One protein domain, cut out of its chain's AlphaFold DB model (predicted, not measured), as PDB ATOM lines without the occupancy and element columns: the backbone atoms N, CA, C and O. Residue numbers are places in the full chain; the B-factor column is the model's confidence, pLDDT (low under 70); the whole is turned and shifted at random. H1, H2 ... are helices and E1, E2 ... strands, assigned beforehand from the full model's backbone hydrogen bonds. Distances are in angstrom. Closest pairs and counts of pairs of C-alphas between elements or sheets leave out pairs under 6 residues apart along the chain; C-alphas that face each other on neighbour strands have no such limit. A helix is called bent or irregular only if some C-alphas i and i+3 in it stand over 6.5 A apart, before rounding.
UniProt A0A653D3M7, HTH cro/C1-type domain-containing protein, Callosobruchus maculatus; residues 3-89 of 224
ATOM      1  N   VAL A   3      38.477  42.584 -33.041       91.56
ATOM      2  CA  VAL A   3      38.084  41.589 -34.049       91.56
ATOM      3  C   VAL A   3      37.427  40.402 -33.346       91.56
ATOM      4  O   VAL A   3      38.084  39.693 -32.589       91.56
ATOM      5  N   ILE A   4      36.136  40.192 -33.609       91.00
ATOM      6  CA  ILE A   4      35.283  39.209 -32.920       91.00
ATOM      7  C   ILE A   4      35.760  37.770 -33.156       91.00
ATOM      8  O   ILE A   4      35.726  36.954 -32.241       91.00
ATOM      9  N   SER A   5      36.209  37.450 -34.370       90.50
ATOM     10  CA  SER A   5      36.768  36.138 -34.688       90.50
ATOM     11  C   SER A   5      37.880  36.254 -35.726       90.50
ATOM     12  O   SER A   5      37.764  37.011 -36.691       90.50
ATOM     13  N   LYS A   6      38.958  35.490 -35.521       93.69
ATOM     14  CA  LYS A   6      40.054  35.323 -36.490       93.69
ATOM     15  C   LYS A   6      39.772  34.227 -37.524       93.69
ATOM     16  O   LYS A   6      40.394  34.221 -38.577       93.69
ATOM     17  N   GLU A   7      38.850  33.316 -37.222       91.06
ATOM     18  CA  GLU A   7      38.552  32.130 -38.032       91.06
ATOM     19  C   GLU A   7      38.151  32.471 -39.481       91.06
ATOM     20  O   GLU A   7      38.730  31.874 -40.387       91.06
ATOM     21  N   PRO A   8      37.307  33.491 -39.758       90.19
ATOM     22  CA  PRO A   8      37.000  33.896 -41.135       90.19
ATOM     23  C   PRO A   8      38.238  34.268 -41.961       90.19
ATOM     24  O   PRO A   8      38.302  33.985 -43.155       90.19
ATOM     25  N   PHE A   9      39.239  34.883 -41.326       92.00
ATOM     26  CA  PHE A   9      40.486  35.263 -41.986       92.00
ATOM     27  C   PHE A   9      41.405  34.064 -42.196       92.00
ATOM     28  O   PHE A   9      42.058  33.973 -43.230       92.00
ATOM     29  N   GLU A  10      41.464  33.146 -41.229       92.88
ATOM     30  CA  GLU A  10      42.263  31.928 -41.342       92.88
ATOM     31  C   GLU A  10      41.745  31.024 -42.468       92.88
ATOM     32  O   GLU A  10      42.520  30.603 -43.325       92.88
ATOM     33  N   GLU A  11      40.434  30.789 -42.512       90.62
ATOM     34  CA  GLU A  11      39.803  29.964 -43.544       90.62
ATOM     35  C   GLU A  11      39.919  30.597 -44.932       90.62
ATOM     36  O   GLU A  11      40.258  29.918 -45.904       90.62
ATOM     37  N   ALA A  12      39.744  31.915 -45.042       89.19
ATOM     38  CA  ALA A  12      39.977  32.608 -46.302       89.19
ATOM     39  C   ALA A  12      41.447  32.537 -46.748       89.19
ATOM     40  O   ALA A  12      41.719  32.311 -47.922       89.19
ATOM     41  N   ALA A  13      42.400  32.667 -45.825       91.94
ATOM     42  CA  ALA A  13      43.827  32.576 -46.128       91.94
ATOM     43  C   ALA A  13      44.267  31.171 -46.581       91.94
ATOM     44  O   ALA A  13      45.275  31.061 -47.281       91.94
ATOM     45  N   LYS A  14      43.537  30.117 -46.184       91.75
ATOM     46  CA  LYS A  14      43.697  28.747 -46.705       91.75
ATOM     47  C   LYS A  14      43.064  28.599 -48.088       91.75
ATOM     48  O   LYS A  14      43.662  28.000 -48.973       91.75
ATOM     49  N   ARG A  15      41.861  29.155 -48.275       89.19
ATOM     50  CA  ARG A  15      41.096  29.055 -49.525       89.19
ATOM     51  C   ARG A  15      41.701  29.863 -50.677       89.19
ATOM     52  O   ARG A  15      41.602  29.440 -51.822       89.19
ATOM     53  N   TYR A  16      42.311  31.005 -50.373       89.06
ATOM     54  CA  TYR A  16      42.915  31.917 -51.343       89.06
ATOM     55  C   TYR A  16      44.417  32.066 -51.048       89.06
ATOM     56  O   TYR A  16      44.842  33.088 -50.501       89.06
ATOM     57  N   PRO A  17      45.243  31.047 -51.365       91.31
ATOM     58  CA  PRO A  17      46.663  31.036 -51.002       91.31
ATOM     59  C   PRO A  17      47.445  32.200 -51.627       91.31
ATOM     60  O   PRO A  17      48.300  32.781 -50.958       91.31
ATOM     61  N   ASN A  18      47.089  32.609 -52.850       90.69
ATOM     62  CA  ASN A  18      47.711  33.741 -53.548       90.69
ATOM     63  C   ASN A  18      47.488  35.084 -52.828       90.69
ATOM     64  O   ASN A  18      48.342  35.963 -52.883       90.69
ATOM     65  N   ASP A  19      46.380  35.226 -52.096       92.69
ATOM     66  CA  ASP A  19      46.018  36.442 -51.356       92.69
ATOM     67  C   ASP A  19      46.231  36.302 -49.835       92.69
ATOM     68  O   ASP A  19      45.914  37.209 -49.059       92.69
ATOM     69  N   SER A  20      46.800  35.179 -49.382       93.62
ATOM     70  CA  SER A  20      46.938  34.819 -47.963       93.62
ATOM     71  C   SER A  20      47.671  35.888 -47.145       93.62
ATOM     72  O   SER A  20      47.255  36.238 -46.036       93.62
ATOM     73  N   LEU A  21      48.740  36.467 -47.707       95.44
ATOM     74  CA  LEU A  21      49.490  37.553 -47.072       95.44
ATOM     75  C   LEU A  21      48.639  38.817 -46.907       95.44
ATOM     76  O   LEU A  21      48.652  39.419 -45.832       95.44
ATOM     77  N   ALA A  22      47.864  39.190 -47.928       94.12
ATOM     78  CA  ALA A  22      46.995  40.363 -47.883       94.12
ATOM     79  C   ALA A  22      45.860  40.188 -46.857       94.12
ATOM     80  O   ALA A  22      45.570  41.107 -46.091       94.12
ATOM     81  N   ILE A  23      45.279  38.987 -46.766       94.00
ATOM     82  CA  ILE A  23      44.249  38.644 -45.772       94.00
ATOM     83  C   ILE A  23      44.804  38.758 -44.343       94.00
ATOM     84  O   ILE A  23      44.175  39.363 -43.468       94.00
ATOM     85  N   ARG A  24      46.006  38.220 -44.094       95.31
ATOM     86  CA  ARG A  24      46.677  38.312 -42.784       95.31
ATOM     87  C   ARG A  24      47.051  39.753 -42.429       95.31
ATOM     88  O   ARG A  24      46.909  40.147 -41.270       95.31
ATOM     89  N   ALA A  25      47.504  40.536 -43.409       95.38
ATOM     90  CA  ALA A  25      47.816  41.951 -43.232       95.38
ATOM     91  C   ALA A  25      46.570  42.759 -42.845       95.38
ATOM     92  O   ALA A  25      46.626  43.521 -41.881       95.38
ATOM     93  N   LEU A  26      45.433  42.527 -43.511       93.88
ATOM     94  CA  LEU A  26      44.159  43.148 -43.148       93.88
ATOM     95  C   LEU A  26      43.740  42.790 -41.715       93.88
ATOM     96  O   LEU A  26      43.393  43.684 -40.943       93.88
ATOM     97  N   TYR A  27      43.789  41.505 -41.342       94.69
ATOM     98  CA  TYR A  27      43.462  41.073 -39.978       94.69
ATOM     99  C   TYR A  27      44.308  41.817 -38.937       94.69
ATOM    100  O   TYR A  27      43.771  42.348 -37.961       94.69
ATOM    101  N   ARG A  28      45.628  41.886 -39.161       95.44
ATOM    102  CA  ARG A  28      46.552  42.595 -38.270       95.44
ATOM    103  C   ARG A  28      46.218  44.084 -38.205       95.44
ATOM    104  O   ARG A  28      46.091  44.612 -37.108       95.44
ATOM    105  N   LEU A  29      46.009  44.738 -39.346       94.56
ATOM    106  CA  LEU A  29      45.684  46.163 -39.417       94.56
ATOM    107  C   LEU A  29      44.425  46.505 -38.608       94.56
ATOM    108  O   LEU A  29      44.438  47.407 -37.779       94.56
ATOM    109  N   VAL A  30      43.338  45.762 -38.814       93.56
ATOM    110  CA  VAL A  30      42.066  46.015 -38.118       93.56
ATOM    111  C   VAL A  30      42.178  45.747 -36.614       93.56
ATOM    112  O   VAL A  30      41.541  46.430 -35.802       93.56
ATOM    113  N   ARG A  31      42.991  44.763 -36.219       94.06
ATOM    114  CA  ARG A  31      43.235  44.445 -34.812       94.06
ATOM    115  C   ARG A  31      44.029  45.546 -34.105       94.06
ATOM    116  O   ARG A  31      43.616  45.967 -33.028       94.06
ATOM    117  N   GLU A  32      45.106  46.021 -34.722       94.25
ATOM    118  CA  GLU A  32      46.052  46.970 -34.115       94.25
ATOM    119  C   GLU A  32      45.596  48.438 -34.205       94.25
ATOM    120  O   GLU A  32      45.989  49.251 -33.374       94.25
ATOM    121  N   THR A  33      44.728  48.792 -35.158       93.62
ATOM    122  CA  THR A  33      44.277  50.183 -35.354       93.62
ATOM    123  C   THR A  33      42.881  50.420 -34.787       93.62
ATOM    124  O   THR A  33      41.969  49.619 -35.007       93.62
ATOM    125  N   ASP A  34      42.662  51.530 -34.074       89.75
ATOM    126  CA  ASP A  34      41.361  51.854 -33.476       89.75
ATOM    127  C   ASP A  34      40.541  52.883 -34.268       89.75
ATOM    128  O   ASP A  34      40.443  54.050 -33.907       89.75
ATOM    129  N   PHE A  35      39.881  52.431 -35.334       94.38
ATOM    130  CA  PHE A  35      39.037  53.302 -36.151       94.38
ATOM    131  C   PHE A  35      37.789  53.779 -35.394       94.38
ATOM    132  O   PHE A  35      37.017  52.986 -34.849       94.38
ATOM    133  N   SER A  36      37.568  55.090 -35.370       92.88
ATOM    134  CA  SER A  36      36.424  55.766 -34.741       92.88
ATOM    135  C   SER A  36      35.341  56.154 -35.743       92.88
ATOM    136  O   SER A  36      34.208  56.434 -35.355       92.88
ATOM    137  N   SER A  37      35.658  56.152 -37.039       95.81
ATOM    138  CA  SER A  37      34.692  56.441 -38.096       95.81
ATOM    139  C   SER A  37      35.030  55.722 -39.409       95.81
ATOM    140  O   SER A  37      36.189  55.367 -39.641       95.81
ATOM    141  N   PRO A  38      34.049  55.563 -40.319       95.50
ATOM    142  CA  PRO A  38      34.319  55.077 -41.671       95.50
ATOM    143  C   PRO A  38      35.315  55.958 -42.436       95.50
ATOM    144  O   PRO A  38      36.112  55.444 -43.211       95.50
ATOM    145  N   ALA A  39      35.280  57.280 -42.224       96.19
ATOM    146  CA  ALA A  39      36.187  58.218 -42.886       96.19
ATOM    147  C   ALA A  39      37.646  57.971 -42.482       96.19
ATOM    148  O   ALA A  39      38.525  57.960 -43.335       96.19
ATOM    149  N   GLU A  40      37.886  57.695 -41.200       95.19
ATOM    150  CA  GLU A  40      39.211  57.345 -40.691       95.19
ATOM    151  C   GLU A  40      39.692  56.013 -41.272       95.19
ATOM    152  O   GLU A  40      40.815  55.916 -41.754       95.19
ATOM    153  N   MET A  41      38.824  55.001 -41.321       95.12
ATOM    154  CA  MET A  41      39.182  53.712 -41.914       95.12
ATOM    155  C   MET A  41      39.487  53.817 -43.412       95.12
ATOM    156  O   MET A  41      40.407  53.153 -43.882       95.12
ATOM    157  N   ARG A  42      38.809  54.712 -44.143       96.19
ATOM    158  CA  ARG A  42      39.098  54.994 -45.560       96.19
ATOM    159  C   ARG A  42      40.475  55.590 -45.818       96.19
ATOM    160  O   ARG A  42      40.964  55.465 -46.934       96.19
ATOM    161  N   THR A  43      41.119  56.192 -44.817       95.00
ATOM    162  CA  THR A  43      42.496  56.692 -44.980       95.00
ATOM    163  C   THR A  43      43.494  55.556 -45.203       95.00
ATOM    164  O   THR A  43      44.469  55.736 -45.926       95.00
ATOM    165  N   LEU A  44      43.228  54.378 -44.626       93.06
ATOM    166  CA  LEU A  44      44.061  53.180 -44.767       93.06
ATOM    167  C   LEU A  44      43.451  52.144 -45.721       93.06
ATOM    168  O   LEU A  44      44.182  51.354 -46.308       93.06
ATOM    169  N   ILE A  45      42.124  52.142 -45.880       93.69
ATOM    170  CA  ILE A  45      41.375  51.215 -46.739       93.69
ATOM    171  C   ILE A  45      40.421  52.023 -47.639       93.69
ATOM    172  O   ILE A  45      39.219  52.093 -47.362       93.69
ATOM    173  N   PRO A  46      40.921  52.654 -48.720       94.88
ATOM    174  CA  PRO A  46      40.107  53.522 -49.577       94.88
ATOM    175  C   PRO A  46      38.906  52.824 -50.229       94.88
ATOM    176  O   PRO A  46      37.891  53.467 -50.479       94.88
ATOM    177  N   SER A  47      38.988  51.508 -50.449       94.06
ATOM    178  CA  SER A  47      37.912  50.680 -51.013       94.06
ATOM    179  C   SER A  47      36.709  50.482 -50.079       94.06
ATOM    180  O   SER A  47      35.760  49.802 -50.456       94.06
ATOM    181  N   LEU A  48      36.757  50.973 -48.833       95.31
ATOM    182  CA  LEU A  48      35.695  50.750 -47.854       95.31
ATOM    183  C   LEU A  48      34.379  51.408 -48.297       95.31
ATOM    184  O   LEU A  48      34.224  52.637 -48.255       95.31
ATOM    185  N   ASP A  49      33.392  50.572 -48.601       94.31
ATOM    186  CA  ASP A  49      32.065  50.993 -49.032       94.31
ATOM    187  C   ASP A  49      30.946  50.322 -48.223       94.31
ATOM    188  O   ASP A  49      31.140  49.317 -47.538       94.31
ATOM    189  N   ASN A  50      29.759  50.920 -48.246       93.44
ATOM    190  CA  ASN A  50      28.600  50.426 -47.520       93.44
ATOM    191  C   ASN A  50      27.978  49.213 -48.228       93.44
ATOM    192  O   ASN A  50      27.692  49.249 -49.426       93.44
ATOM    193  N   PHE A  51      27.678  48.156 -47.471       91.44
ATOM    194  CA  PHE A  51      26.901  47.035 -47.987       91.44
ATOM    195  C   PHE A  51      25.401  47.328 -47.864       91.44
ATOM    196  O   PHE A  51      24.772  47.055 -46.840       91.44
ATOM    197  N   LYS A  52      24.826  47.858 -48.950       84.75
ATOM    198  CA  LYS A  52      23.472  48.448 -49.017       84.75
ATOM    199  C   LYS A  52      22.340  47.585 -48.437       84.75
ATOM    200  O   LYS A  52      21.317  48.125 -48.032       84.75
ATOM    201  N   TYR A  53      22.503  46.264 -48.392       84.06
ATOM    202  CA  TYR A  53      21.460  45.326 -47.966       84.06
ATOM    203  C   TYR A  53      21.448  45.030 -46.460       84.06
ATOM    204  O   TYR A  53      20.483  44.444 -45.970       84.06
ATOM    205  N   ARG A  54      22.500  45.384 -45.705       88.62
ATOM    206  CA  ARG A  54      22.585  45.086 -44.263       88.62
ATOM    207  C   ARG A  54      23.169  46.270 -43.494       88.62
ATOM    208  O   ARG A  54      24.281  46.721 -43.743       88.62
ATOM    209  N   ASN A  55      22.442  46.745 -42.487       90.06
ATOM    210  CA  ASN A  55      22.888  47.872 -41.668       90.06
ATOM    211  C   ASN A  55      24.204  47.562 -40.923       90.06
ATOM    212  O   ASN A  55      24.313  46.517 -40.282       90.06
ATOM    213  N   LYS A  56      25.160  48.504 -40.943       91.44
ATOM    214  CA  LYS A  56      26.522  48.390 -40.372       91.44
ATOM    215  C   LYS A  56      27.407  47.320 -41.023       91.44
ATOM    216  O   LYS A  56      28.432  46.951 -40.449       91.44
ATOM    217  N   TRP A  57      27.022  46.838 -42.199       94.56
ATOM    218  CA  TRP A  57      27.868  45.989 -43.019       94.56
ATOM    219  C   TRP A  57      28.581  46.812 -44.081       94.56
ATOM    220  O   TRP A  57      28.049  47.792 -44.607       94.56
ATOM    221  N   TRP A  58      29.802  46.399 -44.367       94.62
ATOM    222  CA  TRP A  58      30.738  47.095 -45.225       94.62
ATOM    223  C   TRP A  58      31.412  46.099 -46.151       94.62
ATOM    224  O   TRP A  58      31.540  44.921 -45.813       94.62
ATOM    225  N   VAL A  59      31.841  46.589 -47.305       92.50
ATOM    226  CA  VAL A  59      32.653  45.857 -48.269       92.50
ATOM    227  C   VAL A  59      33.999  46.552 -48.369       92.50
ATOM    228  O   VAL A  59      34.064  47.779 -48.371       92.50
ATOM    229  N   LEU A  60      35.070  45.774 -48.430       92.62
ATOM    230  CA  LEU A  60      36.418  46.273 -48.676       92.62
ATOM    231  C   LEU A  60      37.195  45.275 -49.534       92.62
ATOM    232  O   LEU A  60      36.963  44.069 -49.442       92.62
ATOM    233  N   ASP A  61      38.121  45.783 -50.335       91.81
ATOM    234  CA  ASP A  61      38.912  44.985 -51.260       91.81
ATOM    235  C   ASP A  61      40.206  44.502 -50.583       91.81
ATOM    236  O   ASP A  61      40.791  45.182 -49.736       91.81
ATOM    237  N   VAL A  62      40.655  43.300 -50.942       90.12
ATOM    238  CA  VAL A  62      41.872  42.648 -50.437       90.12
ATOM    239  C   VAL A  62      42.612  41.989 -51.597       90.12
ATOM    240  O   VAL A  62      42.001  41.547 -52.569       90.12
ATOM    241  N   GLY A  63      43.944  41.932 -51.503       85.62
ATOM    242  CA  GLY A  63      44.772  41.249 -52.503       85.62
ATOM    243  C   GLY A  63      44.859  41.992 -53.838       85.62
ATOM    244  O   GLY A  63      44.914  41.369 -54.886       85.62
ATOM    245  N   GLY A  64      44.816  43.329 -53.833       81.38
ATOM    246  CA  GLY A  64      44.823  44.111 -55.077       81.38
ATOM    247  C   GLY A  64      43.535  43.933 -55.882       81.38
ATOM    248  O   GLY A  64      43.582  43.674 -57.084       81.38
ATOM    249  N   ASN A  65      42.394  44.043 -55.194       83.00
ATOM    250  CA  ASN A  65      41.048  43.855 -55.739       83.00
ATOM    251  C   ASN A  65      40.790  42.433 -56.259       83.00
ATOM    252  O   ASN A  65      39.981  42.252 -57.155       83.00
ATOM    253  N   ASN A  66      41.470  41.416 -55.719       82.62
ATOM    254  CA  ASN A  66      41.174  40.011 -56.023       82.62
ATOM    255  C   ASN A  66      39.982  39.495 -55.220       82.62
ATOM    256  O   ASN A  66      39.215  38.660 -55.699       82.62
ATOM    257  N   LEU A  67      39.844  39.979 -53.986       87.69
ATOM    258  CA  LEU A  67      38.851  39.520 -53.031       87.69
ATOM    259  C   LEU A  67      38.097  40.703 -52.449       87.69
ATOM    260  O   LEU A  67      38.683  41.743 -52.159       87.69
ATOM    261  N   ARG A  68      36.810  40.499 -52.181       89.75
ATOM    262  CA  ARG A  68      35.995  41.407 -51.381       89.75
ATOM    263  C   ARG A  68      35.652  40.770 -50.052       89.75
ATOM    264  O   ARG A  68      35.093  39.672 -49.997       89.75
ATOM    265  N   VAL A  69      35.962  41.487 -48.981       90.06
ATOM    266  CA  VAL A  69      35.593  41.125 -47.617       90.06
ATOM    267  C   VAL A  69      34.324  41.869 -47.257       90.06
ATOM    268  O   VAL A  69      34.295  43.098 -47.221       90.06
ATOM    269  N   ILE A  70      33.282  41.104 -46.963       91.62
ATOM    270  CA  ILE A  70      32.059  41.620 -46.365       91.62
ATOM    271  C   ILE A  70      32.229  41.530 -44.847       91.62
ATOM    272  O   ILE A  70      32.535  40.466 -44.311       91.62
ATOM    273  N   ALA A  71      32.075  42.648 -44.144       93.38
ATOM    274  CA  ALA A  71      32.292  42.703 -42.706       93.38
ATOM    275  C   ALA A  71      31.246  43.557 -41.997       93.38
ATOM    276  O   ALA A  71      30.871  44.636 -42.455       93.38
ATOM    277  N   TYR A  72      30.824  43.104 -40.823       94.06
ATOM    278  CA  TYR A  72      30.155  43.960 -39.861       94.06
ATOM    279  C   TYR A  72      31.192  44.844 -39.168       94.06
ATOM    280  O   TYR A  72      32.153  44.339 -38.578       94.06
ATOM    281  N   ILE A  73      30.969  46.159 -39.190       95.12
ATOM    282  CA  ILE A  73      31.849  47.129 -38.534       95.12
ATOM    283  C   ILE A  73      31.010  48.093 -37.707       95.12
ATOM    284  O   ILE A  73      30.151  48.822 -38.212       95.12
ATOM    285  N   ASN A  74      31.284  48.111 -36.407       95.06
ATOM    286  CA  ASN A  74      30.696  49.048 -35.467       95.06
ATOM    287  C   ASN A  74      31.791  49.950 -34.902       95.06
ATOM    288  O   ASN A  74      32.516  49.563 -33.986       95.06
ATOM    289  N   PHE A  75      31.868  51.159 -35.453       94.06
ATOM    290  CA  PHE A  75      32.853  52.177 -35.091       94.06
ATOM    291  C   PHE A  75      32.637  52.786 -33.702       94.06
ATOM    292  O   PHE A  75      33.585  53.272 -33.101       94.06
ATOM    293  N   VAL A  76      31.417  52.728 -33.156       92.56
ATOM    294  CA  VAL A  76      31.135  53.221 -31.796       92.56
ATOM    295  C   VAL A  76      31.625  52.212 -30.762       92.56
ATOM    296  O   VAL A  76      32.369  52.550 -29.851       92.56
ATOM    297  N   ASN A  77      31.268  50.939 -30.946       92.94
ATOM    298  CA  ASN A  77      31.618  49.864 -30.011       92.94
ATOM    299  C   ASN A  77      32.984  49.228 -30.308       92.94
ATOM    300  O   ASN A  77      33.326  48.217 -29.696       92.94
ATOM    301  N   LYS A  78      33.719  49.755 -31.293       92.88
ATOM    302  CA  LYS A  78      35.021  49.253 -31.754       92.88
ATOM    303  C   LYS A  78      35.022  47.760 -32.091       92.88
ATOM    304  O   LYS A  78      35.984  47.058 -31.798       92.88
ATOM    305  N   ARG A  79      33.950  47.262 -32.723       93.75
ATOM    306  CA  ARG A  79      33.806  45.844 -33.109       93.75
ATOM    307  C   ARG A  79      33.946  45.644 -34.607       93.75
ATOM    308  O   ARG A  79      33.322  46.363 -35.385       93.75
ATOM    309  N   PHE A  80      34.688  44.609 -34.976       94.31
ATOM    310  CA  PHE A  80      34.821  44.135 -36.344       94.31
ATOM    311  C   PHE A  80      34.512  42.637 -36.410       94.31
ATOM    312  O   PHE A  80      35.020  41.861 -35.602       94.31
ATOM    313  N   TYR A  81      33.712  42.220 -37.385       91.19
ATOM    314  CA  TYR A  81      33.469  40.813 -37.691       91.19
ATOM    315  C   TYR A  81      33.481  40.613 -39.205       91.19
ATOM    316  O   TYR A  81      32.598  41.118 -39.897       91.19
ATOM    317  N   GLY A  82      34.490  39.900 -39.706       84.06
ATOM    318  CA  GLY A  82      34.559  39.501 -41.111       84.06
ATOM    319  C   GLY A  82      33.643  38.310 -41.368       84.06
ATOM    320  O   GLY A  82      33.595  37.382 -40.565       84.06
ATOM    321  N   GLU A  83      32.907  38.329 -42.472       81.88
ATOM    322  CA  GLU A  83      32.140  37.170 -42.915       81.88
ATOM    323  C   GLU A  83      33.074  36.103 -43.483       81.88
ATOM    324  O   GLU A  83      34.073  36.404 -44.130       81.88
ATOM    325  N   GLN A  84      32.732  34.834 -43.268       69.31
ATOM    326  CA  GLN A  84      33.518  33.702 -43.768       69.31
ATOM    327  C   GLN A  84      33.549  33.633 -45.306       69.31
ATOM    328  O   GLN A  84      34.445  33.032 -45.895       69.31
ATOM    329  N   ARG A  85      32.564  34.242 -45.975       67.88
ATOM    330  CA  ARG A  85      32.485  34.303 -47.434       67.88
ATOM    331  C   ARG A  85      33.211  35.551 -47.932       67.88
ATOM    332  O   ARG A  85      32.649  36.641 -47.913       67.88
ATOM    333  N   MET A  86      34.439  35.369 -48.410       71.31
ATOM    334  CA  MET A  86      35.060  36.326 -49.327       71.31
ATOM    335  C   MET A  86      34.566  36.045 -50.750       71.31
ATOM    336  O   MET A  86      34.339  34.888 -51.110       71.31
ATOM    337  N   ILE A  87      34.353  37.098 -51.535       71.12
ATOM    338  CA  ILE A  87      33.880  36.996 -52.922       71.12
ATOM    339  C   ILE A  87      35.045  37.350 -53.841       71.12
ATOM    340  O   ILE A  87      35.705  38.360 -53.615       71.12
ATOM    341  N   THR A  88      35.300  36.536 -54.862       65.19
ATOM    342  CA  THR A  88      36.290  36.857 -55.897       65.19
ATOM    343  C   THR A  88      35.804  38.049 -56.716       65.19
ATOM    344  O   THR A  88      34.630  38.092 -57.091       65.19
ATOM    345  N   ASP A  89      36.677  39.008 -57.010       71.00
ATOM    346  CA  ASP A  89      36.299  40.137 -57.854       71.00
ATOM    347  C   ASP A  89      36.165  39.684 -59.316       71.00
ATOM    348  O   ASP A  89      37.140  39.472 -60.043       71.00
TER     349      ASP A  89
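AT A GLANCE: This is residues 3 to 89 of the 224 residues of the protein "HTH cro/C1-type domain-containing protein" of Callosobruchus maculatus (UniProt A0A653D3M7). A helical hairpin, H1 and H2, packs over one face of a strongly twisted three-stranded sheet, both helices running along the strands; the other face has no named helix. Short H3 sits off to the side, beyond the E1 edge. The printed part has 87 residues, with H1, H2, H3, E1, E2, E3 along the chain: mixed, helices and strands. The antiparallel sheet, in order E1, E2, E3, is a meander, each strand the antiparallel neighbour of the one before. The whole is compact, radius of gyration of the C-alphas 11.8 A, spanning 33 by 26 by 21 A.

IN THESE COORDINATES: Find C-alpha 7 at (38.552, 32.130, -38.032); there H1 begins, residues 7 to 15, 12.2 A long. H2, residues 17 to 32, runs 23.2 A and is irregular: C-alphas 18 and 21 are 7.7 A apart. Next come H3, residues 38 to 44, 10.4 A; E1, residues 57 to 62, 16.2 A; E2, residues 67 to 74, 21.6 A; and E3, residues 79 to 88, 24.6 A, which bends by 66 degrees at residue 84 and ends at C-alpha 88, (36.290, 36.857, -55.897).

HOW THE PARTS SIT: In hairpin E1 and E2, look at N 58 and O 71, 2.8 A; in hairpin E2 and E3, at N 72 and O 81, 2.8 A. H1 is over E3, height 8.3 A, closest C-alphas Pro 8 and Gln 84, 4.4 A. On the same face, H2 is over E2, height 8.8 A. H1 and H2 touch at a shallow tilt of 20 degrees, opposite ways; the closest C-alphas, Ala 13 and Ser 20, are 4.3 A apart. H3 is only just not on the sheet, with 4 pairs of C-alphas within 10 A, and is apart from H1 and H2. In H1 every O i to N i+4 pair is within hydrogen-bond range; in H2 10 of 12 are, in H3 2 of 3.

THE WHOLE: The farthest C-alphas, Asn 18 and Val 76, are 33.6 A apart. The printed part has no cut. The link from H3 to E1 is long, 12 residues; there residues 49 to 50 pair antiparallel with 58 to 59 of E1. Mean pLDDT of the printed part is 90.4; residues 84, 85 and 88 are under 70.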